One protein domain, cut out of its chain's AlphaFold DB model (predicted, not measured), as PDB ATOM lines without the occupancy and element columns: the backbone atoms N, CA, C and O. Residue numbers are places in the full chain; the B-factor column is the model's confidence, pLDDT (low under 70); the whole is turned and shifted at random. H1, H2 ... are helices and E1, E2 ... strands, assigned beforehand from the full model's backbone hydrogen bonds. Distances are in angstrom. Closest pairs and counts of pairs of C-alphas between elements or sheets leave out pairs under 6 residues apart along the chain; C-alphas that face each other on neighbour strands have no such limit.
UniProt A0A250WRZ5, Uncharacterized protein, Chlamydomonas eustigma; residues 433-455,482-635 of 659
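AT A GLANCE: This is residues 433 to 455 and 482 to 635 of the 659 residues of an uncharacterized protein of Chlamydomonas eustigma (UniProt A0A250WRZ5). The domain is a sandwich of two twisted sheets, partly face to face: a larger branched sheet of E1, E2, E3, E5, E8 and E10, and a smaller one of E4, E9, E6 and E7, with the chain passing between them as a jelly roll. H3 lies at one end of the sandwich, near the ends of E5 and E10, H4 crosses the edge strand E8, and the small H1 and H2 lie near E1 and E10. The printed part has 177 residues with four named helices and ten named strands, in the order E1 H1 E2 H2 E3 E4 H3 E5 E6 E7 E8 E9 E10 H4, a mixed class of helices and strands. Neighbour strands are antiparallel in both sheets, and the smaller has the order E4 - E9 - E6 - E7. The whole is compact, with a radius of gyration of the C-alphas of 17.0 A and spans of 54 by 44 by 33 A.

IN THESE COORDINATES: In the larger sheet, E1 is residues 433 to 435, beginning at C-alpha 433 (112.288, 186.076, 186.040), E2 is 451 to 454 and E3 is 493 to 497. E5, residues 533 to 542, is 27.2 A long, E8, residues 575 to 585, 30.3 A, and E10, residues 612 to 621, 27.4 A. E8 begins at C-alpha 575 (121.701, 188.093, 171.120). In the smaller sheet E4 is residues 503 to 507, E9 593 to 599, 20.1 A long, E6 549 to 556, 23.3 A long, and E7 563 to 566. H1 is residues 437 to 440, H2 487 to 490, H3 512 to 525, 20.7 A long, and H4 625 to 634, 14.6 A long, ending at C-alpha 634 (136.363, 178.941, 189.674).

HOW THE PARTS SIT: E10 has three neighbours: E1 and E3 on one side and E5 on the other side. It bends by 55 degrees at residue 615; N 614 and O 495 of E3 are 2.9 A apart, N 617 and O 434 of E1 3.1 A, and N 537 of E5 and O 618 2.8 A, within hydrogen-bond range. E8 is beside E5, with N 538 and O 579 2.9 A apart, and E2 is beside E3, with N 451 and O 496 2.8 A apart. The two sheets make the sandwich, two sheets face to face, with best planes 17 degrees apart and the facing parts 8.6 A centre to centre. The jelly roll, one long hairpin wound over both sheets, nests E3 with E10, E4 with E9, E5 with E8 and E6 with E7. In the smaller sheet these pairs are within hydrogen-bond range: N 504 of E4 and O 597 of E9, 2.9 A apart, N 553 of E6 and O 596 of E9, 2.9 A apart, and, in the hairpin E6 and E7, N 550 and O 565, 2.9 A apart. H3 is on the larger sheet at a height of 6.8 A, along E5 at 17 degrees on the local plane; its closest C-alphas to E10 are Ala 514 and Ala 621, 5.6 A apart. H4 is on it at 9.0 A, across E8 at 76 degrees on the local plane, with the C-alphas of Phe 581 and Ile 630 closest at 7.7 A. H1 is on it at 4.9 A, with the C-alphas of Phe 439 and Gly 616 of E10 closest at 5.8 A, and H2 only grazes it. Of the O i to N i+4 pairs, 8 of 10 in H3 and 4 of 6 in H4 are within hydrogen-bond range; H1 and H2 are too short for one.

THE WHOLE: The C-alphas farthest apart are those of Gly 527 and Gly 607, 54.5 A. Residues 456 to 481 are not printed, and C-alphas 455 and 482 are 24.5 A apart across this cut. The link E9 to E10, residues 600 to 611, is long. The mean pLDDT of the printed part is 78.9; residues 482 to 491, 511 to 532, 587 to 591 and 621 to 635 are under 70.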
ATOM      1  N   CYS A 433     111.705 185.414 187.200       86.81
ATOM      2  CA  CYS A 433     112.288 186.076 186.040       86.81
ATOM      3  C   CYS A 433     111.673 187.464 185.882       86.81
ATOM      4  O   CYS A 433     110.481 187.607 185.623       86.81
ATOM      5  N   SER A 434     112.511 188.487 186.021       88.38
ATOM      6  CA  SER A 434     112.142 189.877 185.792       88.38
ATOM      7  C   SER A 434     112.745 190.326 184.467       88.38
ATOM      8  O   SER A 434     113.941 190.603 184.378       88.38
ATOM      9  N   VAL A 435     111.898 190.375 183.438       87.25
ATOM     10  CA  VAL A 435     112.189 190.852 182.073       87.25
ATOM     11  C   VAL A 435     111.081 191.799 181.612       87.25
ATOM     12  O   VAL A 435     109.996 191.846 182.203       87.25
ATOM     13  N   GLY A 436     111.327 192.568 180.549       85.38
ATOM     14  CA  GLY A 436     110.343 193.529 180.048       85.38
ATOM     15  C   GLY A 436     109.971 194.574 181.105       85.38
ATOM     16  O   GLY A 436     110.785 194.940 181.946       85.38
ATOM     17  N   LYS A 437     108.715 195.029 181.126       84.06
ATOM     18  CA  LYS A 437     108.256 196.046 182.095       84.06
ATOM     19  C   LYS A 437     108.405 195.636 183.563       84.06
ATOM     20  O   LYS A 437     108.553 196.496 184.421       84.06
ATOM     21  N   GLN A 438     108.374 194.339 183.871       84.12
ATOM     22  CA  GLN A 438     108.584 193.865 185.243       84.12
ATOM     23  C   GLN A 438     110.036 194.047 185.704       84.12
ATOM     24  O   GLN A 438     110.294 194.057 186.901       84.12
ATOM     25  N   PHE A 439     110.983 194.171 184.773       90.44
ATOM     26  CA  PHE A 439     112.380 194.435 185.097       90.44
ATOM     27  C   PHE A 439     112.642 195.903 185.447       90.44
ATOM     28  O   PHE A 439     113.523 196.191 186.250       90.44
ATOM     29  N   GLU A 440     111.846 196.833 184.919       91.12
ATOM     30  CA  GLU A 440     111.972 198.260 185.239       91.12
ATOM     31  C   GLU A 440     111.842 198.516 186.749       91.12
ATOM     32  O   GLU A 440     112.638 199.243 187.333       91.12
ATOM     33  N   SER A 441     110.900 197.833 187.411       89.25
ATOM     34  CA  SER A 441     110.671 197.957 188.858       89.25
ATOM     35  C   SER A 441     111.737 197.283 189.728       89.25
ATOM     36  O   SER A 441     111.725 197.445 190.950       89.25
ATOM     37  N   VAL A 442     112.648 196.521 189.120       89.81
ATOM     38  CA  VAL A 442     113.770 195.870 189.804       89.81
ATOM     39  C   VAL A 442     114.966 196.813 189.942       89.81
ATOM     40  O   VAL A 442     115.730 196.683 190.900       89.81
ATOM     41  N   ALA A 443     115.132 197.782 189.042       90.62
ATOM     42  CA  ALA A 443     116.198 198.769 189.163       90.62
ATOM     43  C   ALA A 443     115.921 199.749 190.313       90.62
ATOM     44  O   ALA A 443     114.848 200.341 190.418       90.62
ATOM     45  N   LEU A 444     116.911 199.928 191.186       88.88
ATOM     46  CA  LEU A 444     116.874 200.913 192.255       88.88
ATOM     47  C   LEU A 444     117.292 202.282 191.707       88.88
ATOM     48  O   LEU A 444     118.240 202.403 190.932       88.88
ATOM     49  N   SER A 445     116.575 203.325 192.116       78.94
ATOM     50  CA  SER A 445     116.920 204.710 191.791       78.94
ATOM     51  C   SER A 445     117.853 205.309 192.853       78.94
ATOM     52  O   SER A 445     117.661 205.026 194.039       78.94
ATOM     53  N   PRO A 446     118.796 206.191 192.468       79.12
ATOM     54  CA  PRO A 446     119.069 206.657 191.103       79.12
ATOM     55  C   PRO A 446     119.976 205.695 190.311       79.12
ATOM     56  O   PRO A 446     120.923 205.143 190.857       79.12
ATOM     57  N   HIS A 447     119.727 205.556 189.009       83.50
ATOM     58  CA  HIS A 447     120.571 204.818 188.056       83.50
ATOM     59  C   HIS A 447     121.181 205.795 187.036       83.50
ATOM     60  O   HIS A 447     120.896 205.763 185.840       83.50
ATOM     61  N   THR A 448     121.978 206.744 187.537       87.50
ATOM     62  CA  THR A 448     122.592 207.814 186.736       87.50
ATOM     63  C   THR A 448     123.459 207.235 185.615       87.50
ATOM     64  O   THR A 448     124.330 206.402 185.859       87.50
ATOM     65  N   GLY A 449     123.235 207.701 184.384       93.62
ATOM     66  CA  GLY A 449     123.944 207.219 183.196       93.62
ATOM     67  C   GLY A 449     123.334 205.966 182.563       93.62
ATOM     68  O   GLY A 449     123.892 205.476 181.585       93.62
ATOM     69  N   TRP A 450     122.210 205.457 183.081       96.88
ATOM     70  CA  TRP A 450     121.442 204.366 182.481       96.88
ATOM     71  C   TRP A 450     120.067 204.847 182.026       96.88
ATOM     72  O   TRP A 450     119.378 205.569 182.740       96.88
ATOM     73  N   GLU A 451     119.652 204.398 180.849       94.81
ATOM     74  CA  GLU A 451     118.362 204.727 180.250       94.81
ATOM     75  C   GLU A 451     117.528 203.460 180.063       94.81
ATOM     76  O   GLU A 451     118.022 202.440 179.577       94.81
ATOM     77  N   TRP A 452     116.248 203.521 180.431       94.00
ATOM     78  CA  TRP A 452     115.285 202.464 180.135       94.00
ATOM     79  C   TRP A 452     114.776 202.611 178.698       94.00
ATOM     80  O   TRP A 452     114.076 203.573 178.379       94.00
ATOM     81  N   ILE A 453     115.135 201.675 177.816       90.75
ATOM     82  CA  ILE A 453     114.897 201.802 176.371       90.75
ATOM     83  C   ILE A 453     114.192 200.561 175.808       90.75
ATOM     84  O   ILE A 453     114.577 199.426 176.091       90.75
ATOM     85  N   ASP A 454     113.207 200.792 174.934       87.19
ATOM     86  CA  ASP A 454     112.680 199.808 173.977       87.19
ATOM     87  C   ASP A 454     113.370 199.981 172.620       87.19
ATOM     88  O   ASP A 454     112.937 200.751 171.756       87.19
ATOM     89  N   GLU A 455     114.457 199.239 172.408       81.12
ATOM     90  CA  GLU A 455     115.206 199.311 171.149       81.12
ATOM     91  C   GLU A 455     114.405 198.769 169.950       81.12
ATOM     92  O   GLU A 455     114.786 198.998 168.803       81.12
ATOM     93  N   ILE A 482      95.942 183.069 167.300       48.00
ATOM     94  CA  ILE A 482      97.346 182.887 167.715       48.00
ATOM     95  C   ILE A 482      97.822 183.943 168.711       48.00
ATOM     96  O   ILE A 482      98.198 185.055 168.337       48.00
ATOM     97  N   SER A 483      97.807 183.599 169.999       46.22
ATOM     98  CA  SER A 483      98.315 184.508 171.013       46.22
ATOM     99  C   SER A 483      99.827 184.345 171.031       46.22
ATOM    100  O   SER A 483     100.354 183.440 171.684       46.22
ATOM    101  N   SER A 484     100.549 185.189 170.298       46.22
ATOM    102  CA  SER A 484     101.930 185.444 170.675       46.22
ATOM    103  C   SER A 484     101.871 186.250 171.967       46.22
ATOM    104  O   SER A 484     101.351 187.363 172.032       46.22
ATOM    105  N   ILE A 485     102.390 185.678 173.048       49.88
ATOM    106  CA  ILE A 485     102.936 186.561 174.070       49.88
ATOM    107  C   ILE A 485     104.036 187.310 173.345       49.88
ATOM    108  O   ILE A 485     104.788 186.682 172.599       49.88
ATOM    109  N   ASP A 486     104.111 188.629 173.504       56.72
ATOM    110  CA  ASP A 486     105.158 189.423 172.867       56.72
ATOM    111  C   ASP A 486     106.512 189.183 173.562       56.72
ATOM    112  O   ASP A 486     107.166 190.058 174.125       56.72
ATOM    113  N   SER A 487     106.912 187.918 173.569       50.47
ATOM    114  CA  SER A 487     108.173 187.368 174.016       50.47
ATOM    115  C   SER A 487     109.317 187.964 173.188       50.47
ATOM    116  O   SER A 487     110.431 188.130 173.684       50.47
ATOM    117  N   SER A 488     109.014 188.396 171.957       52.78
ATOM    118  CA  SER A 488     109.900 189.173 171.100       52.78
ATOM    119  C   SER A 488     110.251 190.538 171.712       52.78
ATOM    120  O   SER A 488     111.429 190.912 171.685       52.78
ATOM    121  N   LEU A 489     109.293 191.231 172.352       54.09
ATOM    122  CA  LEU A 489     109.528 192.483 173.087       54.09
ATOM    123  C   LEU A 489     110.311 192.290 174.385       54.09
ATOM    124  O   LEU A 489     110.981 193.230 174.814       54.09
ATOM    125  N   LEU A 490     110.279 191.111 175.012       61.59
ATOM    126  CA  LEU A 490     110.958 190.900 176.301       61.59
ATOM    127  C   LEU A 490     112.472 191.138 176.218       61.59
ATOM    128  O   LEU A 490     113.070 191.595 177.186       61.59
ATOM    129  N   SER A 491     113.080 190.890 175.053       64.44
ATOM    130  CA  SER A 491     114.500 191.181 174.793       64.44
ATOM    131  C   SER A 491     114.783 192.630 174.356       64.44
ATOM    132  O   SER A 491     115.939 193.073 174.331       64.44
ATOM    133  N   LYS A 492     113.744 193.377 173.959       79.88
ATOM    134  CA  LYS A 492     113.870 194.742 173.419       79.88
ATOM    135  C   LYS A 492     113.944 195.788 174.514       79.88
ATOM    136  O   LYS A 492     114.741 196.714 174.377       79.88
ATOM    137  N   TRP A 493     113.198 195.583 175.591       88.44
ATOM    138  CA  TRP A 493     113.286 196.390 176.800       88.44
ATOM    139  C   TRP A 493     114.561 196.077 177.589       88.44
ATOM    140  O   TRP A 493     115.000 194.929 177.656       88.44
ATOM    141  N   GLY A 494     115.170 197.104 178.171       93.44
ATOM    142  CA  GLY A 494     116.327 196.960 179.043       93.44
ATOM    143  C   GLY A 494     116.906 198.305 179.462       93.44
ATOM    144  O   GLY A 494     116.602 199.336 178.859       93.44
ATOM    145  N   PHE A 495     117.769 198.277 180.472       96.25
ATOM    146  CA  PHE A 495     118.594 199.424 180.837       96.25
ATOM    147  C   PHE A 495     119.849 199.432 179.974       96.25
ATOM    148  O   PHE A 495     120.556 198.425 179.907       96.25
ATOM    149  N   VAL A 496     120.126 200.558 179.326       96.56
ATOM    150  CA  VAL A 496     121.292 200.762 178.464       96.56
ATOM    151  C   VAL A 496     122.147 201.877 179.041       96.56
ATOM    152  O   VAL A 496     121.626 202.919 179.424       96.56
ATOM    153  N   SER A 497     123.461 201.683 179.061       97.12
ATOM    154  CA  SER A 497     124.408 202.770 179.280       97.12
ATOM    155  C   SER A 497     125.504 202.763 178.228       97.12
ATOM    156  O   SER A 497     125.908 201.708 177.745       97.12
ATOM    157  N   HIS A 498     125.977 203.961 177.895       96.25
ATOM    158  CA  HIS A 498     127.185 204.218 177.111       96.25
ATOM    159  C   HIS A 498     128.273 204.907 177.947       96.25
ATOM    160  O   HIS A 498     129.354 205.197 177.441       96.25
ATOM    161  N   GLN A 499     127.976 205.226 179.208       96.94
ATOM    162  CA  GLN A 499     128.835 206.033 180.056       96.94
ATOM    163  C   GLN A 499     129.711 205.121 180.912       96.94
ATOM    164  O   GLN A 499     129.212 204.360 181.741       96.94
ATOM    165  N   VAL A 500     131.025 205.243 180.738       96.62
ATOM    166  CA  VAL A 500     132.025 204.616 181.608       96.62
ATOM    167  C   VAL A 500     131.785 205.022 183.063       96.62
ATOM    168  O   VAL A 500     131.417 206.159 183.348       96.62
ATOM    169  N   ASP A 501     131.982 204.073 183.975       96.69
ATOM    170  CA  ASP A 501     131.769 204.202 185.416       96.69
ATOM    171  C   ASP A 501     130.316 204.404 185.873       96.69
ATOM    172  O   ASP A 501     130.077 204.492 187.078       96.69
ATOM    173  N   SER A 502     129.338 204.410 184.962       97.31
ATOM    174  CA  SER A 502     127.923 204.400 185.342       97.31
ATOM    175  C   SER A 502     127.545 203.097 186.051       97.31
ATOM    176  O   SER A 502     128.046 202.015 185.724       97.31
ATOM    177  N   GLU A 503     126.621 203.188 187.008       96.88
ATOM    178  CA  GLU A 503     126.206 202.068 187.854       96.88
ATOM    179  C   GLU A 503     124.691 201.853 187.783       96.88
ATOM    180  O   GLU A 503     123.902 202.788 187.912       96.88
ATOM    181  N   LEU A 504     124.299 200.594 187.600       97.06
ATOM    182  CA  LEU A 504     122.926 200.124 187.699       97.06
ATOM    183  C   LEU A 504     122.830 199.160 188.874       97.06
ATOM    184  O   LEU A 504     123.513 198.135 188.898       97.06
ATOM    185  N   VAL A 505     121.966 199.470 189.836       95.81
ATOM    186  CA  VAL A 505     121.735 198.626 191.011       95.81
ATOM    187  C   VAL A 505     120.376 197.949 190.877       95.81
ATOM    188  O   VAL A 505     119.351 198.608 190.734       95.81
ATOM    189  N   LEU A 506     120.363 196.622 190.914       94.44
ATOM    190  CA  LEU A 506     119.192 195.779 190.704       94.44
ATOM    191  C   LEU A 506     118.820 195.088 192.006       94.44
ATOM    192  O   LEU A 506     119.608 194.314 192.550       94.44
ATOM    193  N   ARG A 507     117.605 195.316 192.494       92.25
ATOM    194  CA  ARG A 507     117.079 194.609 193.658       92.25
ATOM    195  C   ARG A 507     116.739 193.177 193.288       92.25
ATOM    196  O   ARG A 507     115.893 192.937 192.437       92.25
ATOM    197  N   ILE A 508     117.321 192.208 193.973       85.75
ATOM    198  CA  ILE A 508     117.059 190.814 193.645       85.75
ATOM    199  C   ILE A 508     115.686 190.397 194.159       85.75
ATOM    200  O   ILE A 508     115.464 190.386 195.374       85.75
ATOM    201  N   PRO A 509     114.758 190.001 193.269       74.12
ATOM    202  CA  PRO A 509     113.552 189.356 193.722       74.12
ATOM    203  C   PRO A 509     113.950 187.958 194.208       74.12
ATOM    204  O   PRO A 509     114.314 187.073 193.431       74.12
ATOM    205  N   VAL A 510     113.951 187.776 195.526       71.31
ATOM    206  CA  VAL A 510     114.149 186.469 196.151       71.31
ATOM    207  C   VAL A 510     112.779 185.943 196.545       71.31
ATOM    208  O   VAL A 510     112.094 186.549 197.372       71.31
ATOM    209  N   ASP A 511     112.383 184.805 195.975       68.56
ATOM    210  CA  ASP A 511     111.192 184.107 196.442       68.56
ATOM    211  C   ASP A 511     111.435 183.619 197.880       68.56
ATOM    212  O   ASP A 511     112.281 182.762 198.149       68.56
ATOM    213  N   ARG A 512     110.683 184.186 198.831       65.50
ATOM    214  CA  ARG A 512     110.752 183.814 200.249       65.50
ATOM    215  C   ARG A 512     110.394 182.346 200.470       65.50
ATOM    216  O   ARG A 512     110.894 181.752 201.423       65.50
ATOM    217  N   GLN A 513     109.530 181.767 199.639       60.91
ATOM    218  CA  GLN A 513     109.142 180.365 199.731       60.91
ATOM    219  C   GLN A 513     110.275 179.464 199.241       60.91
ATOM    220  O   GLN A 513     110.672 178.554 199.966       60.91
ATOM    221  N   ALA A 514     110.870 179.785 198.091       60.22
ATOM    222  CA  ALA A 514     112.064 179.111 197.593       60.22
ATOM    223  C   ALA A 514     113.237 179.198 198.588       60.22
ATOM    224  O   ALA A 514     113.928 178.208 198.817       60.22
ATOM    225  N   LEU A 515     113.413 180.343 199.261       64.19
ATOM    226  CA  LEU A 515     114.430 180.517 200.302       64.19
ATOM    227  C   LEU A 515     114.162 179.629 201.529       64.19
ATOM    228  O   LEU A 515     115.079 178.968 202.012       64.19
ATOM    229  N   LYS A 516     112.909 179.560 202.003       65.50
ATOM    230  CA  LYS A 516     112.512 178.670 203.109       65.50
ATOM    231  C   LYS A 516     112.708 177.195 202.758       65.50
ATOM    232  O   LYS A 516     113.186 176.431 203.591       65.50
ATOM    233  N   VAL A 517     112.359 176.795 201.534       58.53
ATOM    234  CA  VAL A 517     112.531 175.420 201.043       58.53
ATOM    235  C   VAL A 517     114.013 175.071 200.919       58.53
ATOM    236  O   VAL A 517     114.418 174.015 201.398       58.53
ATOM    237  N   ALA A 518     114.836 175.967 200.365       54.19
ATOM    238  CA  ALA A 518     116.283 175.779 200.290       54.19
ATOM    239  C   ALA A 518     116.899 175.620 201.692       54.19
ATOM    240  O   ALA A 518     117.623 174.659 201.945       54.19
ATOM    241  N   GLN A 519     116.540 176.500 202.634       59.44
ATOM    242  CA  GLN A 519     117.000 176.436 204.026       59.44
ATOM    243  C   GLN A 519     116.582 175.128 204.723       59.44
ATOM    244  O   GLN A 519     117.396 174.502 205.408       59.44
ATOM    245  N   ALA A 520     115.340 174.677 204.526       58.38
ATOM    246  CA  ALA A 520     114.833 173.439 205.117       58.38
ATOM    247  C   ALA A 520     115.483 172.181 204.512       58.38
ATOM    248  O   ALA A 520     115.886 171.281 205.249       58.38
ATOM    249  N   ALA A 521     115.637 172.124 203.186       49.62
ATOM    250  CA  ALA A 521     116.223 170.980 202.485       49.62
ATOM    251  C   ALA A 521     117.714 170.782 202.812       49.62
ATOM    252  O   ALA A 521     118.183 169.646 202.913       49.62
ATOM    253  N   LEU A 522     118.453 171.877 203.014       52.75
ATOM    254  CA  LEU A 522     119.875 171.848 203.365       52.75
ATOM    255  C   LEU A 522     120.102 171.420 204.822       52.75
ATOM    256  O   LEU A 522     121.001 170.628 205.092       52.75
ATOM    257  N   SER A 523     119.230 171.848 205.740       52.31
ATOM    258  CA  SER A 523     119.312 171.491 207.166       52.31
ATOM    259  C   SER A 523     119.182 169.982 207.425       52.31
ATOM    260  O   SER A 523     119.715 169.476 208.410       52.31
ATOM    261  N   ILE A 524     118.496 169.248 206.541       53.19
ATOM    262  CA  ILE A 524     118.199 167.816 206.714       53.19
ATOM    263  C   ILE A 524     119.340 166.908 206.218       53.19
ATOM    264  O   ILE A 524     119.501 165.806 206.736       53.19
ATOM    265  N   LYS A 525     120.134 167.329 205.221       47.06
ATOM    266  CA  LYS A 525     121.057 166.415 204.512       47.06
ATOM    267  C   LYS A 525     122.508 166.428 204.978       47.06
ATOM    268  O   LYS A 525     123.175 165.414 204.808       47.06
ATOM    269  N   THR A 526     123.023 167.532 205.512       46.84
ATOM    270  CA  THR A 526     124.481 167.677 205.687       46.84
ATOM    271  C   THR A 526     124.942 167.784 207.136       46.84
ATOM    272  O   THR A 526     126.145 167.727 207.376       46.84
ATOM    273  N   GLY A 527     124.039 167.977 208.108       46.28
ATOM    274  CA  GLY A 527     124.431 168.320 209.487       46.28
ATOM    275  C   GLY A 527     125.284 169.599 209.582       46.28
ATOM    276  O   GLY A 527     125.794 169.929 210.649       46.28
ATOM    277  N   SER A 528     125.439 170.317 208.466       46.88
ATOM    278  CA  SER A 528     126.236 171.520 208.299       46.88
ATOM    279  C   SER A 528     125.350 172.613 207.711       46.88
ATOM    280  O   SER A 528     124.556 172.376 206.800       46.88
ATOM    281  N   SER A 529     125.479 173.817 208.260       41.97
ATOM    282  CA  SER A 529     124.832 175.024 207.756       41.97
ATOM    283  C   SER A 529     125.393 175.353 206.369       41.97
ATOM    284  O   SER A 529     126.409 176.029 206.235       41.97
ATOM    285  N   MET A 530     124.768 174.838 205.312       46.50
ATOM    286  CA  MET A 530     124.920 175.445 203.995       46.50
ATOM    287  C   MET A 530     124.067 176.714 203.996       46.50
ATOM    288  O   MET A 530     122.843 176.662 203.874       46.50
ATOM    289  N   GLU A 531     124.737 177.845 204.222       53.53
ATOM    290  CA  GLU A 531     124.177 179.197 204.173       53.53
ATOM    291  C   GLU A 531     123.382 179.417 202.876       53.53
ATOM    292  O   GLU A 531     123.742 178.890 201.825       53.53
ATOM    293  N   GLY A 532     122.287 180.182 202.956       58.84
ATOM    294  CA  GLY A 532     121.275 180.336 201.906       58.84
ATOM    295  C   GLY A 532     121.822 180.796 200.552       58.84
ATOM    296  O   GLY A 532     121.821 181.987 200.251       58.84
ATOM    297  N   LYS A 533     122.247 179.840 199.721       70.19
ATOM    298  CA  LYS A 533     122.739 180.069 198.362       70.19
ATOM    299  C   LYS A 533     121.598 180.064 197.353       70.19
ATOM    300  O   LYS A 533     120.936 179.049 197.141       70.19
ATOM    301  N   VAL A 534     121.411 181.194 196.684       78.44
ATOM    302  CA  VAL A 534     120.502 181.360 195.545       78.44
ATOM    303  C   VAL A 534     121.350 181.444 194.282       78.44
ATOM    304  O   VAL A 534     122.427 182.034 194.295       78.44
ATOM    305  N   LEU A 535     120.905 180.837 193.186       79.81
ATOM    306  CA  LEU A 535     121.559 181.021 191.896       79.81
ATOM    307  C   LEU A 535     120.878 182.170 191.165       79.81
ATOM    308  O   LEU A 535     119.652 182.200 191.085       79.81
ATOM    309  N   ALA A 536     121.664 183.110 190.658       86.56
ATOM    310  CA  ALA A 536     121.177 184.234 189.882       86.56
ATOM    311  C   ALA A 536     121.788 184.233 188.484       86.56
ATOM    312  O   ALA A 536     122.900 183.742 188.270       86.56
ATOM    313  N   TRP A 537     121.053 184.809 187.539       89.31
ATOM    314  CA  TRP A 537     121.529 185.074 186.194       89.31
ATOM    315  C   TRP A 537     121.207 186.506 185.807       89.31
ATOM    316  O   TRP A 537     120.050 186.925 185.872       89.31
ATOM    317  N   LEU A 538     122.227 187.229 185.360       93.06
ATOM    318  CA  LEU A 538     122.053 188.512 184.699       93.06
ATOM    319  C   LEU A 538     121.825 188.254 183.211       93.06
ATOM    320  O   LEU A 538     122.637 187.584 182.569       93.06
ATOM    321  N   ILE A 539     120.728 188.778 182.678       91.50
ATOM    322  CA  ILE A 539     120.403 188.707 181.255       91.50
ATOM    323  C   ILE A 539     120.878 190.008 180.619       91.50
ATOM    324  O   ILE A 539     120.421 191.085 181.001       91.50
ATOM    325  N   TYR A 540     121.785 189.926 179.654       93.69
ATOM    326  CA  TYR A 540     122.384 191.093 179.002       93.69
ATOM    327  C   TYR A 540     122.431 190.911 177.485       93.69
ATOM    328  O   TYR A 540     122.251 189.805 176.979       93.69
ATOM    329  N   LEU A 541     122.623 191.998 176.740       91.88
ATOM    330  CA  LEU A 541     122.811 191.930 175.290       91.88
ATOM    331  C   LEU A 541     124.286 191.689 174.968       91.88
ATOM    332  O   LEU A 541     125.126 192.464 175.412       91.88
ATOM    333  N   GLN A 542     124.581 190.694 174.135       91.25
ATOM    334  CA  GLN A 542     125.862 190.573 173.440       91.25
ATOM    335  C   GLN A 542     125.729 190.992 171.980       91.25
ATOM    336  O   GLN A 542     124.748 190.634 171.327       91.25
ATOM    337  N   SER A 543     126.713 191.717 171.451       90.81
ATOM    338  CA  SER A 543     126.752 192.143 170.046       90.81
ATOM    339  C   SER A 543     128.188 192.287 169.536       90.81
ATOM    340  O   SER A 543     129.138 192.163 170.296       90.81
ATOM    341  N   TYR A 544     128.352 192.552 168.246       88.00
ATOM    342  CA  TYR A 544     129.649 192.600 167.568       88.00
ATOM    343  C   TYR A 544     130.240 193.994 167.414       88.00
ATOM    344  O   TYR A 544     131.365 194.128 166.947       88.00
ATOM    345  N   GLN A 545     129.502 195.045 167.763       91.50
ATOM    346  CA  GLN A 545     129.979 196.410 167.588       91.50
ATOM    347  C   GLN A 545     129.426 197.333 168.667       91.50
ATOM    348  O   GLN A 545     128.267 197.226 169.064       91.50
ATOM    349  N   GLY A 546     130.267 198.259 169.120       93.69
ATOM    350  CA  GLY A 546     129.924 199.299 170.080       93.69
ATOM    351  C   GLY A 546     129.770 198.811 171.523       93.69
ATOM    352  O   GLY A 546     129.406 199.618 172.375       93.69
ATOM    353  N   MET A 547     130.017 197.529 171.804       96.81
ATOM    354  CA  MET A 547     129.733 196.905 173.102       96.81
ATOM    355  C   MET A 547     130.867 197.106 174.103       96.81
ATOM    356  O   MET A 547     132.021 196.895 173.753       96.81
ATOM    357  N   GLY A 548     130.526 197.462 175.340       96.44
ATOM    358  CA  GLY A 548     131.466 197.625 176.449       96.44
ATOM    359  C   GLY A 548     131.562 196.401 177.357       96.44
ATOM    360  O   GLY A 548     130.839 195.415 177.200       96.44
ATOM    361  N   GLN A 549     132.431 196.494 178.360       97.56
ATOM    362  CA  GLN A 549     132.503 195.530 179.457       97.56
ATOM    363  C   GLN A 549     131.807 196.079 180.708       97.56
ATOM    364  O   GLN A 549     131.710 197.292 180.894       97.56
ATOM    365  N   ALA A 550     131.350 195.193 181.593       98.12
ATOM    366  CA  ALA A 550     130.815 195.587 182.894       98.12
ATOM    367  C   ALA A 550     131.350 194.716 184.030       98.12
ATOM    368  O   ALA A 550     131.498 193.503 183.881       98.12
ATOM    369  N   ALA A 551     131.590 195.325 185.188       98.00
ATOM    370  CA  ALA A 551     131.823 194.615 186.436       98.00
ATOM    371  C   ALA A 551     130.494 194.361 187.150       98.00
ATOM    372  O   ALA A 551     129.677 195.268 187.314       98.00
ATOM    373  N   VAL A 552     130.302 193.128 187.603       97.69
ATOM    374  CA  VAL A 552     129.141 192.701 188.379       97.69
ATOM    375  C   VAL A 552     129.589 192.383 189.798       97.69
ATOM    376  O   VAL A 552     130.556 191.653 190.016       97.69
ATOM    377  N   SER A 553     128.879 192.943 190.771       97.12
ATOM    378  CA  SER A 553     129.102 192.720 192.200       97.12
ATOM    379  C   SER A 553     127.768 192.664 192.942       97.12
ATOM    380  O   SER A 553     126.740 193.063 192.400       97.12
ATOM    381  N   CYS A 554     127.771 192.160 194.173       94.62
ATOM    382  CA  CYS A 554     126.576 192.109 195.012       94.62
ATOM    383  C   CYS A 554     126.805 192.878 196.304       94.62
ATOM    384  O   CYS A 554     127.891 192.811 196.883       94.62
ATOM    385  N   GLU A 555     125.772 193.576 196.758       92.44
ATOM    386  CA  GLU A 555     125.800 194.392 197.964       92.44
ATOM    387  C   GLU A 555     124.486 194.288 198.755       92.44
ATOM    388  O   GLU A 555     123.501 193.683 198.318       92.44
ATOM    389  N   GLY A 556     124.501 194.840 199.970       89.12
ATOM    390  CA  GLY A 556     123.373 194.804 200.897       89.12
ATOM    391  C   GLY A 556     123.159 193.428 201.535       89.12
ATOM    392  O   GLY A 556     124.052 192.881 202.181       89.12
ATOM    393  N   GLY A 557     121.954 192.874 201.389       85.69
ATOM    394  CA  GLY A 557     121.506 191.631 202.032       85.69
ATOM    395  C   GLY A 557     122.103 190.336 201.463       85.69
ATOM    396  O   GLY A 557     121.697 189.246 201.880       85.69
ATOM    397  N   CYS A 558     123.033 190.429 200.512       89.12
ATOM    398  CA  CYS A 558     123.693 189.283 199.899       89.12
ATOM    399  C   CYS A 558     125.130 189.585 199.462       89.12
ATOM    400  O   CYS A 558     125.541 190.735 199.327       89.12
ATOM    401  N   ARG A 559     125.903 188.521 199.225       90.56
ATOM    402  CA  ARG A 559     127.268 188.571 198.692       90.56
ATOM    403  C   ARG A 559     127.401 187.642 197.495       90.56
ATOM    404  O   ARG A 559     126.837 186.553 197.490       90.56
ATOM    405  N   CYS A 560     128.210 188.035 196.525       92.06
ATOM    406  CA  CYS A 560     128.661 187.165 195.446       92.06
ATOM    407  C   CYS A 560     130.122 187.467 195.127       92.06
ATOM    408  O   CYS A 560     130.653 188.514 195.508       92.06
ATOM    409  N   ARG A 561     130.779 186.542 194.429       94.31
ATOM    410  CA  ARG A 561     132.090 186.804 193.836       94.31
ATOM    411  C   ARG A 561     131.917 187.859 192.745       94.31
ATOM    412  O   ARG A 561     131.061 187.689 191.886       94.31
ATOM    413  N   ALA A 562     132.718 188.920 192.778       95.44
ATOM    414  CA  ALA A 562     132.727 189.900 191.699       95.44
ATOM    415  C   ALA A 562     133.323 189.287 190.422       95.44
ATOM    416  O   ALA A 562     134.290 188.523 190.489       95.44
ATOM    417  N   PHE A 563     132.751 189.620 189.270       96.12
ATOM    418  CA  PHE A 563     133.199 189.126 187.968       96.12
ATOM    419  C   PHE A 563     132.945 190.165 186.876       96.12
ATOM    420  O   PHE A 563     132.206 191.126 187.083       96.12
ATOM    421  N   HIS A 564     133.577 189.989 185.717       96.56
ATOM    422  CA  HIS A 564     133.412 190.882 184.572       96.56
ATOM    423  C   HIS A 564     132.645 190.182 183.455       96.56
ATOM    424  O   HIS A 564     132.803 188.981 183.237       96.56
ATOM    425  N   ILE A 565     131.832 190.951 182.744       96.69
ATOM    426  CA  ILE A 565     131.119 190.528 181.547       96.69
ATOM    427  C   ILE A 565     131.671 191.319 180.372       96.69
ATOM    428  O   ILE A 565     131.661 192.550 180.402       96.69
ATOM    429  N   ASP A 566     132.091 190.607 179.331       96.12
ATOM    430  CA  ASP A 566     132.317 191.198 178.021       96.12
ATOM    431  C   ASP A 566     131.062 191.037 177.158       96.12
ATOM    432  O   ASP A 566     130.599 189.920 176.886       96.12
ATOM    433  N   ALA A 567     130.461 192.168 176.789       95.69
ATOM    434  CA  ALA A 567     129.271 192.185 175.956       95.69
ATOM    435  C   ALA A 567     129.599 192.168 174.453       95.69
ATOM    436  O   ALA A 567     128.685 192.077 173.631       95.69
ATOM    437  N   HIS A 568     130.875 192.237 174.076       94.38
ATOM    438  CA  HIS A 568     131.297 192.075 172.695       94.38
ATOM    439  C   HIS A 568     131.463 190.591 172.326       94.38
ATOM    440  O   HIS A 568     131.874 189.762 173.139       94.38
ATOM    441  N   LYS A 569     131.158 190.256 171.073       87.06
ATOM    442  CA  LYS A 569     131.464 188.958 170.463       87.06
ATOM    443  C   LYS A 569     131.813 189.122 168.987       87.06
ATOM    444  O   LYS A 569     131.339 190.047 168.339       87.06
ATOM    445  N   ALA A 570     132.591 188.201 168.428       83.62
ATOM    446  CA  ALA A 570     133.042 188.308 167.040       83.62
ATOM    447  C   ALA A 570     131.910 188.086 166.016       83.62
ATOM    448  O   ALA A 570     131.945 188.619 164.904       83.62
ATOM    449  N   GLU A 571     130.894 187.289 166.357       76.88
ATOM    450  CA  GLU A 571     129.804 186.972 165.438       76.88
ATOM    451  C   GLU A 571     128.907 188.185 165.216       76.88
ATOM    452  O   GLU A 571     128.343 188.715 166.172       76.88
ATOM    453  N   LYS A 572     128.673 188.535 163.944       80.31
ATOM    454  CA  LYS A 572     127.823 189.653 163.496       80.31
ATOM    455  C   LYS A 572     126.325 189.458 163.777       80.31
ATOM    456  O   LYS A 572     125.500 189.424 162.869       80.31
ATOM    457  N   ALA A 573     125.967 189.295 165.043       73.56
ATOM    458  CA  ALA A 573     124.609 189.142 165.530       73.56
ATOM    459  C   ALA A 573     124.488 189.730 166.937       73.56
ATOM    460  O   ALA A 573     125.407 189.619 167.743       73.56
ATOM    461  N   SER A 574     123.322 190.283 167.260       81.44
ATOM    462  CA  SER A 574     122.995 190.721 168.618       81.44
ATOM    463  C   SER A 574     122.077 189.696 169.275       81.44
ATOM    464  O   SER A 574     121.026 189.384 168.712       81.44
ATOM    465  N   VAL A 575     122.457 189.154 170.430       79.44
ATOM    466  CA  VAL A 575     121.701 188.093 171.120       79.44
ATOM    467  C   VAL A 575     121.646 188.347 172.626       79.44
ATOM    468  O   VAL A 575     122.610 188.881 173.179       79.44
ATOM    469  N   PRO A 576     120.558 187.971 173.316       84.00
ATOM    470  CA  PRO A 576     120.570 187.870 174.769       84.00
ATOM    471  C   PRO A 576     121.579 186.808 175.223       84.00
ATOM    472  O   PRO A 576     121.657 185.732 174.636       84.00
ATOM    473  N   ALA A 577     122.315 187.100 176.287       83.50
ATOM    474  CA  ALA A 577     123.252 186.196 176.938       83.50
ATOM    475  C   ALA A 577     122.977 186.143 178.446       83.50
ATOM    476  O   ALA A 577     122.359 187.049 179.015       83.50
ATOM    477  N   LEU A 578     123.422 185.062 179.087       85.31
ATOM    478  CA  LEU A 578     123.211 184.801 180.509       85.31
ATOM    479  C   LEU A 578     124.552 184.713 181.235       85.31
ATOM    480  O   LEU A 578     125.375 183.853 180.925       85.31
ATOM    481  N   ALA A 579     124.741 185.550 182.252       88.62
ATOM    482  CA  ALA A 579     125.853 185.422 183.187       88.62
ATOM    483  C   ALA A 579     125.347 184.836 184.509       88.62
ATOM    484  O   ALA A 579     124.577 185.490 185.210       88.62
ATOM    485  N   SER A 580     125.758 183.608 184.841       84.81
ATOM    486  CA  SER A 580     125.346 182.903 186.063       84.81
ATOM    487  C   SER A 580     126.295 183.158 187.232       84.81
ATOM    488  O   SER A 580     127.509 183.068 187.062       84.81
ATOM    489  N   PHE A 581     125.761 183.381 188.432       86.88
ATOM    490  CA  PHE A 581     126.552 183.587 189.650       86.88
ATOM    491  C   PHE A 581     125.768 183.210 190.912       86.88
ATOM    492  O   PHE A 581     124.545 183.337 190.976       86.88
ATOM    493  N   SER A 582     126.474 182.743 191.942       84.81
ATOM    494  CA  SER A 582     125.857 182.376 193.219       84.81
ATOM    495  C   SER A 582     125.739 183.587 194.147       84.81
ATOM    496  O   SER A 582     126.703 184.324 194.358       84.81
ATOM    497  N   LEU A 583     124.548 183.763 194.712       85.75
ATOM    498  CA  LEU A 583     124.221 184.719 195.758       85.75
ATOM    499  C   LEU A 583     124.226 184.010 197.113       85.75
ATOM    500  O   LEU A 583     123.384 183.152 197.366       85.75
ATOM    501  N   ASN A 584     125.120 184.415 198.005       85.56
ATOM    502  CA  ASN A 584     125.061 184.061 199.418       85.56
ATOM    503  C   ASN A 584     124.162 185.078 200.121       85.56
ATOM    504  O   ASN A 584     124.542 186.242 200.250       85.56
ATOM    505  N   ILE A 585     122.976 184.668 200.560       80.50
ATOM    506  CA  ILE A 585     122.080 185.543 201.318       80.50
ATOM    507  C   ILE A 585     122.630 185.695 202.739       80.50
ATOM    508  O   ILE A 585     122.688 184.727 203.494       80.50
ATOM    509  N   THR A 586     123.046 186.911 203.097       77.25
ATOM    510  CA  THR A 586     123.685 187.222 204.388       77.25
ATOM    511  C   THR A 586     122.745 187.904 205.378       77.25
ATOM    512  O   THR A 586     123.093 188.027 206.548       77.25
ATOM    513  N   SER A 587     121.568 188.355 204.931       69.44
ATOM    514  CA  SER A 587     120.553 188.985 205.783       69.44
ATOM    515  C   SER A 587     119.243 188.186 205.794       69.44
ATOM    516  O   SER A 587     118.805 187.720 204.739       69.44
ATOM    517  N   PRO A 588     118.549 188.077 206.947       61.00
ATOM    518  CA  PRO A 588     117.192 187.533 207.022       61.00
ATOM    519  C   PRO A 588     116.141 188.423 206.339       61.00
ATOM    520  O   PRO A 588     115.000 187.988 206.180       61.00
ATOM    521  N   THR A 589     116.501 189.644 205.917       64.06
ATOM    522  CA  THR A 589     115.702 190.500 205.030       64.06
ATOM    523  C   THR A 589     116.260 190.442 203.598       64.06
ATOM    524  O   THR A 589     117.116 191.242 203.229       64.06
ATOM    525  N   PRO A 590     115.744 189.557 202.715       60.59
ATOM    526  CA  PRO A 590     116.167 189.506 201.308       60.59
ATOM    527  C   PRO A 590     115.865 190.801 200.545       60.59
ATOM    528  O   PRO A 590     116.387 191.022 199.459       60.59
ATOM    529  N   ALA A 591     115.013 191.648 201.132       65.00
ATOM    530  CA  ALA A 591     114.618 192.958 200.646       65.00
ATOM    531  C   ALA A 591     115.801 193.874 200.294       65.00
ATOM    532  O   ALA A 591     115.604 194.743 199.448       65.00
ATOM    533  N   ASP A 592     116.970 193.657 200.898       75.31
ATOM    534  CA  ASP A 592     118.150 194.506 200.732       75.31
ATOM    535  C   ASP A 592     119.215 193.867 199.825       75.31
ATOM    536  O   ASP A 592     120.288 194.435 199.656       75.31
ATOM    537  N   CYS A 593     118.980 192.667 199.274       87.94
ATOM    538  CA  CYS A 593     119.926 192.035 198.352       87.94
ATOM    539  C   CYS A 593     119.901 192.750 197.000       87.94
ATOM    540  O   CYS A 593     118.858 192.796 196.338       87.94
ATOM    541  N   ALA A 594     121.053 193.272 196.584       92.69
ATOM    542  CA  ALA A 594     121.196 193.984 195.329       92.69
ATOM    543  C   ALA A 594     122.392 193.485 194.512       92.69
ATOM    544  O   ALA A 594     123.426 193.093 195.055       92.69
ATOM    545  N   VAL A 595     122.242 193.524 193.191       95.00
ATOM    546  CA  VAL A 595     123.312 193.294 192.217       95.00
ATOM    547  C   VAL A 595     123.632 194.608 191.535       95.00
ATOM    548  O   VAL A 595     122.760 195.234 190.941       95.00
ATOM    549  N   LYS A 596     124.893 195.011 191.607       96.56
ATOM    550  CA  LYS A 596     125.413 196.215 190.978       96.56
ATOM    551  C   LYS A 596     126.163 195.858 189.705       96.56
ATOM    552  O   LYS A 596     127.061 195.014 189.730       96.56
ATOM    553  N   VAL A 597     125.804 196.527 188.618       97.81
ATOM    554  CA  VAL A 597     126.421 196.420 187.296       97.81
ATOM    555  C   VAL A 597     127.069 197.759 186.972       97.81
ATOM    556  O   VAL A 597     126.378 198.770 186.886       97.81
ATOM    557  N   LYS A 598     128.391 197.773 186.805       97.88
ATOM    558  CA  LYS A 598     129.170 198.981 186.524       97.88
ATOM    559  C   LYS A 598     129.836 198.891 185.156       97.88
ATOM    560  O   LYS A 598     130.598 197.952 184.936       97.88
ATOM    561  N   VAL A 599     129.599 199.855 184.266       98.12
ATOM    562  CA  VAL A 599     130.263 199.898 182.949       98.12
ATOM    563  C   VAL A 599     131.742 200.243 183.120       98.12
ATOM    564  O   VAL A 599     132.093 201.200 183.810       98.12
ATOM    565  N   LEU A 600     132.617 199.457 182.500       97.44
ATOM    566  CA  LEU A 600     134.068 199.596 182.601       97.44
ATOM    567  C   LEU A 600     134.642 200.472 181.471       97.44
ATOM    568  O   LEU A 600     134.070 200.526 180.380       97.44
ATOM    569  N   PRO A 601     135.808 201.113 181.694       96.19
ATOM    570  CA  PRO A 601     136.535 201.860 180.661       96.19
ATOM    571  C   PRO A 601     137.151 200.960 179.583       96.19
ATOM    572  O   PRO A 601     137.725 201.460 178.625       96.19
ATOM    573  N   THR A 602     137.090 199.639 179.742       94.12
ATOM    574  CA  THR A 602     137.616 198.675 178.776       94.12
ATOM    575  C   THR A 602     136.518 198.169 177.849       94.12
ATOM    576  O   THR A 602     135.368 197.965 178.247       94.12
ATOM    577  N   SER A 603     136.895 197.933 176.596       92.00
ATOM    578  CA  SER A 603     136.056 197.332 175.567       92.00
ATOM    579  C   SER A 603     136.917 196.429 174.692       92.00
ATOM    580  O   SER A 603     138.080 196.743 174.439       92.00
ATOM    581  N   SER A 604     136.364 195.302 174.250       92.06
ATOM    582  CA  SER A 604     136.969 194.486 173.191       92.06
ATOM    583  C   SER A 604     136.338 194.750 171.821       92.06
ATOM    584  O   SER A 604     136.801 194.205 170.822       92.06
ATOM    585  N   SER A 605     135.319 195.614 171.751       89.69
ATOM    586  CA  SER A 605     134.742 196.058 170.488       89.69
ATOM    587  C   SER A 605     135.659 197.054 169.786       89.69
ATOM    588  O   SER A 605     136.204 197.961 170.408       89.69
ATOM    589  N   GLU A 606     135.734 196.965 168.458       84.12
ATOM    590  CA  GLU A 606     136.387 197.990 167.639       84.12
ATOM    591  C   GLU A 606     135.728 199.368 167.860       84.12
ATOM    592  O   GLU A 606     134.496 199.473 167.883       84.12
ATOM    593  N   GLY A 607     136.550 200.415 168.015       77.62
ATOM    594  CA  GLY A 607     136.111 201.816 168.087       77.62
ATOM    595  C   GLY A 607     135.661 202.339 169.460       77.62
ATOM    596  O   GLY A 607     134.796 203.208 169.490       77.62
ATOM    597  N   ASP A 608     136.212 201.826 170.570       71.12
ATOM    598  CA  ASP A 608     135.966 202.302 171.952       71.12
ATOM    599  C   ASP A 608     134.480 202.308 172.372       71.12
ATOM    600  O   ASP A 608     133.974 203.204 173.050       71.12
ATOM    601  N   GLY A 609     133.736 201.284 171.954       87.44
ATOM    602  CA  GLY A 609     132.329 201.141 172.313       87.44
ATOM    603  C   GLY A 609     132.124 200.784 173.788       87.44
ATOM    604  O   GLY A 609     132.601 199.745 174.233       87.44
ATOM    605  N   HIS A 610     131.349 201.584 174.527       96.12
ATOM    606  CA  HIS A 610     131.000 201.323 175.936       96.12
ATOM    607  C   HIS A 610     129.529 200.954 176.154       96.12
ATOM    608  O   HIS A 610     129.032 201.016 177.278       96.12
ATOM    609  N   LYS A 611     128.803 200.566 175.097       96.31
ATOM    610  CA  LYS A 611     127.396 200.187 175.232       96.31
ATOM    611  C   LYS A 611     127.270 198.913 176.063       96.31
ATOM    612  O   LYS A 611     127.737 197.854 175.647       96.31
ATOM    613  N   PHE A 612     126.563 198.976 177.181       97.19
ATOM    614  CA  PHE A 612     126.154 197.797 177.936       97.19
ATOM    615  C   PHE A 612     124.645 197.826 178.144       97.19
ATOM    616  O   PHE A 612     124.092 198.843 178.557       97.19
ATOM    617  N   LYS A 613     123.966 196.713 177.846       96.12
ATOM    618  CA  LYS A 613     122.516 196.587 178.018       96.12
ATOM    619  C   LYS A 613     122.185 195.424 178.935       96.12
ATOM    620  O   LYS A 613     122.496 194.280 178.607       96.12
ATOM    621  N   VAL A 614     121.480 195.715 180.022       96.12
ATOM    622  CA  VAL A 614     120.868 194.708 180.892       96.12
ATOM    623  C   VAL A 614     119.400 194.559 180.510       96.12
ATOM    624  O   VAL A 614     118.649 195.530 180.494       96.12
ATOM    625  N   ILE A 615     118.999 193.337 180.177       93.19
ATOM    626  CA  ILE A 615     117.657 192.981 179.692       93.19
ATOM    627  C   ILE A 615     116.776 192.489 180.844       93.19
ATOM    628  O   ILE A 615     115.559 192.675 180.835       93.19
ATOM    629  N   GLY A 616     117.382 191.830 181.829       92.06
ATOM    630  CA  GLY A 616     116.644 191.234 182.928       92.06
ATOM    631  C   GLY A 616     117.528 190.574 183.966       92.06
ATOM    632  O   GLY A 616     118.751 190.492 183.828       92.06
ATOM    633  N   ILE A 617     116.880 190.054 184.998       91.62
ATOM    634  CA  ILE A 617     117.518 189.243 186.027       91.62
ATOM    635  C   ILE A 617     116.597 188.102 186.428       91.62
ATOM    636  O   ILE A 617     115.373 188.249 186.459       91.62
ATOM    637  N   THR A 618     117.185 186.950 186.725       87.94
ATOM    638  CA  THR A 618     116.430 185.799 187.213       87.94
ATOM    639  C   THR A 618     117.144 185.098 188.354       87.94
ATOM    640  O   THR A 618     118.374 185.091 188.411       87.94
ATOM    641  N   THR A 619     116.375 184.535 189.282       83.88
ATOM    642  CA  THR A 619     116.871 183.801 190.448       83.88
ATOM    643  C   THR A 619     116.207 182.448 190.563       83.88
ATOM    644  O   THR A 619     115.031 182.326 190.272       83.88
ATOM    645  N   SER A 620     116.927 181.432 191.031       76.12
ATOM    646  CA  SER A 620     116.363 180.120 191.354       76.12
ATOM    647  C   SER A 620     116.981 179.573 192.639       76.12
ATOM    648  O   SER A 620     118.169 179.788 192.912       76.12
ATOM    649  N   ALA A 621     116.177 178.878 193.446       65.69
ATOM    650  CA  ALA A 621     116.696 178.138 194.590       65.69
ATOM    651  C   ALA A 621     117.580 176.986 194.096       65.69
ATOM    652  O   ALA A 621     117.238 176.265 193.162       65.69
ATOM    653  N   THR A 622     118.756 176.840 194.700       55.47
ATOM    654  CA  THR A 622     119.740 175.848 194.261       55.47
ATOM    655  C   THR A 622     119.313 174.424 194.628       55.47
ATOM    656  O   THR A 622     118.864 174.162 195.743       55.47
ATOM    657  N   SER A 623     119.551 173.471 193.719       50.00
ATOM    658  CA  SER A 623     119.950 172.119 194.116       50.00
ATOM    659  C   SER A 623     121.477 172.054 194.217       50.00
ATOM    660  O   SER A 623     122.193 172.760 193.506       50.00
ATOM    661  N   VAL A 624     121.965 171.196 195.117       41.91
ATOM    662  CA  VAL A 624     123.375 171.044 195.537       41.91
ATOM    663  C   VAL A 624     124.379 170.966 194.367       41.91
ATOM    664  O   VAL A 624     125.505 171.428 194.504       41.91
ATOM    665  N   TRP A 625     123.965 170.480 193.195       46.78
ATOM    666  CA  TRP A 625     124.840 170.244 192.040       46.78
ATOM    667  C   TRP A 625     125.200 171.484 191.213       46.78
ATOM    668  O   TRP A 625     126.283 171.522 190.638       46.78
ATOM    669  N   HIS A 626     124.368 172.535 191.183       49.62
ATOM    670  CA  HIS A 626     124.740 173.766 190.456       49.62
ATOM    671  C   HIS A 626     125.964 174.459 191.072       49.62
ATOM    672  O   HIS A 626     126.637 175.240 190.403       49.62
ATOM    673  N   LEU A 627     126.252 174.193 192.350       47.44
ATOM    674  CA  LEU A 627     127.399 174.778 193.030       47.44
ATOM    675  C   LEU A 627     128.710 174.123 192.593       47.44
ATOM    676  O   LEU A 627     129.680 174.849 192.413       47.44
ATOM    677  N   GLU A 628     128.748 172.808 192.364       43.03
ATOM    678  CA  GLU A 628     129.981 172.113 191.960       43.03
ATOM    679  C   GLU A 628     130.459 172.529 190.562       43.03
ATOM    680  O   GLU A 628     131.656 172.717 190.359       43.03
ATOM    681  N   GLU A 629     129.549 172.778 189.616       47.16
ATOM    682  CA  GLU A 629     129.922 173.198 188.257       47.16
ATOM    683  C   GLU A 629     130.430 174.655 188.206       47.16
ATOM    684  O   GLU A 629     131.396 174.966 187.502       47.16
ATOM    685  N   ILE A 630     129.847 175.547 189.021       49.53
ATOM    686  CA  ILE A 630     130.372 176.908 189.227       49.53
ATOM    687  C   ILE A 630     131.740 176.841 189.916       49.53
ATOM    688  O   ILE A 630     132.674 177.521 189.493       49.53
ATOM    689  N   PHE A 631     131.890 175.984 190.930       40.81
ATOM    690  CA  PHE A 631     133.169 175.772 191.607       40.81
ATOM    691  C   PHE A 631     134.248 175.247 190.654       40.81
ATOM    692  O   PHE A 631     135.377 175.724 190.729       40.81
ATOM    693  N   MET A 632     133.922 174.341 189.727       41.19
ATOM    694  CA  MET A 632     134.865 173.807 188.732       41.19
ATOM    695  C   MET A 632     135.362 174.875 187.742       41.19
ATOM    696  O   MET A 632     136.533 174.848 187.364       41.19
ATOM    697  N   ARG A 633     134.533 175.868 187.375       45.75
ATOM    698  CA  ARG A 633     134.997 177.062 186.629       45.75
ATOM    699  C   ARG A 633     135.927 177.953 187.457       45.75
ATOM    700  O   ARG A 633     136.825 178.580 186.903       45.75
ATOM    701  N   ASP A 634     135.726 177.987 188.770       38.06
ATOM    702  CA  ASP A 634     136.363 178.941 189.674       38.06
ATOM    703  C   ASP A 634     137.638 178.429 190.373       38.06
ATOM    704  O   ASP A 634     138.385 179.253 190.910       38.06
ATOM    705  N   THR A 635     137.913 177.116 190.371       37.34
ATOM    706  CA  THR A 635     139.015 176.490 191.142       37.34
ATOM    707  C   THR A 635     140.190 175.930 190.331       37.34
ATOM    708  O   THR A 635     141.126 175.410 190.936       37.34
TER     709      THR A 635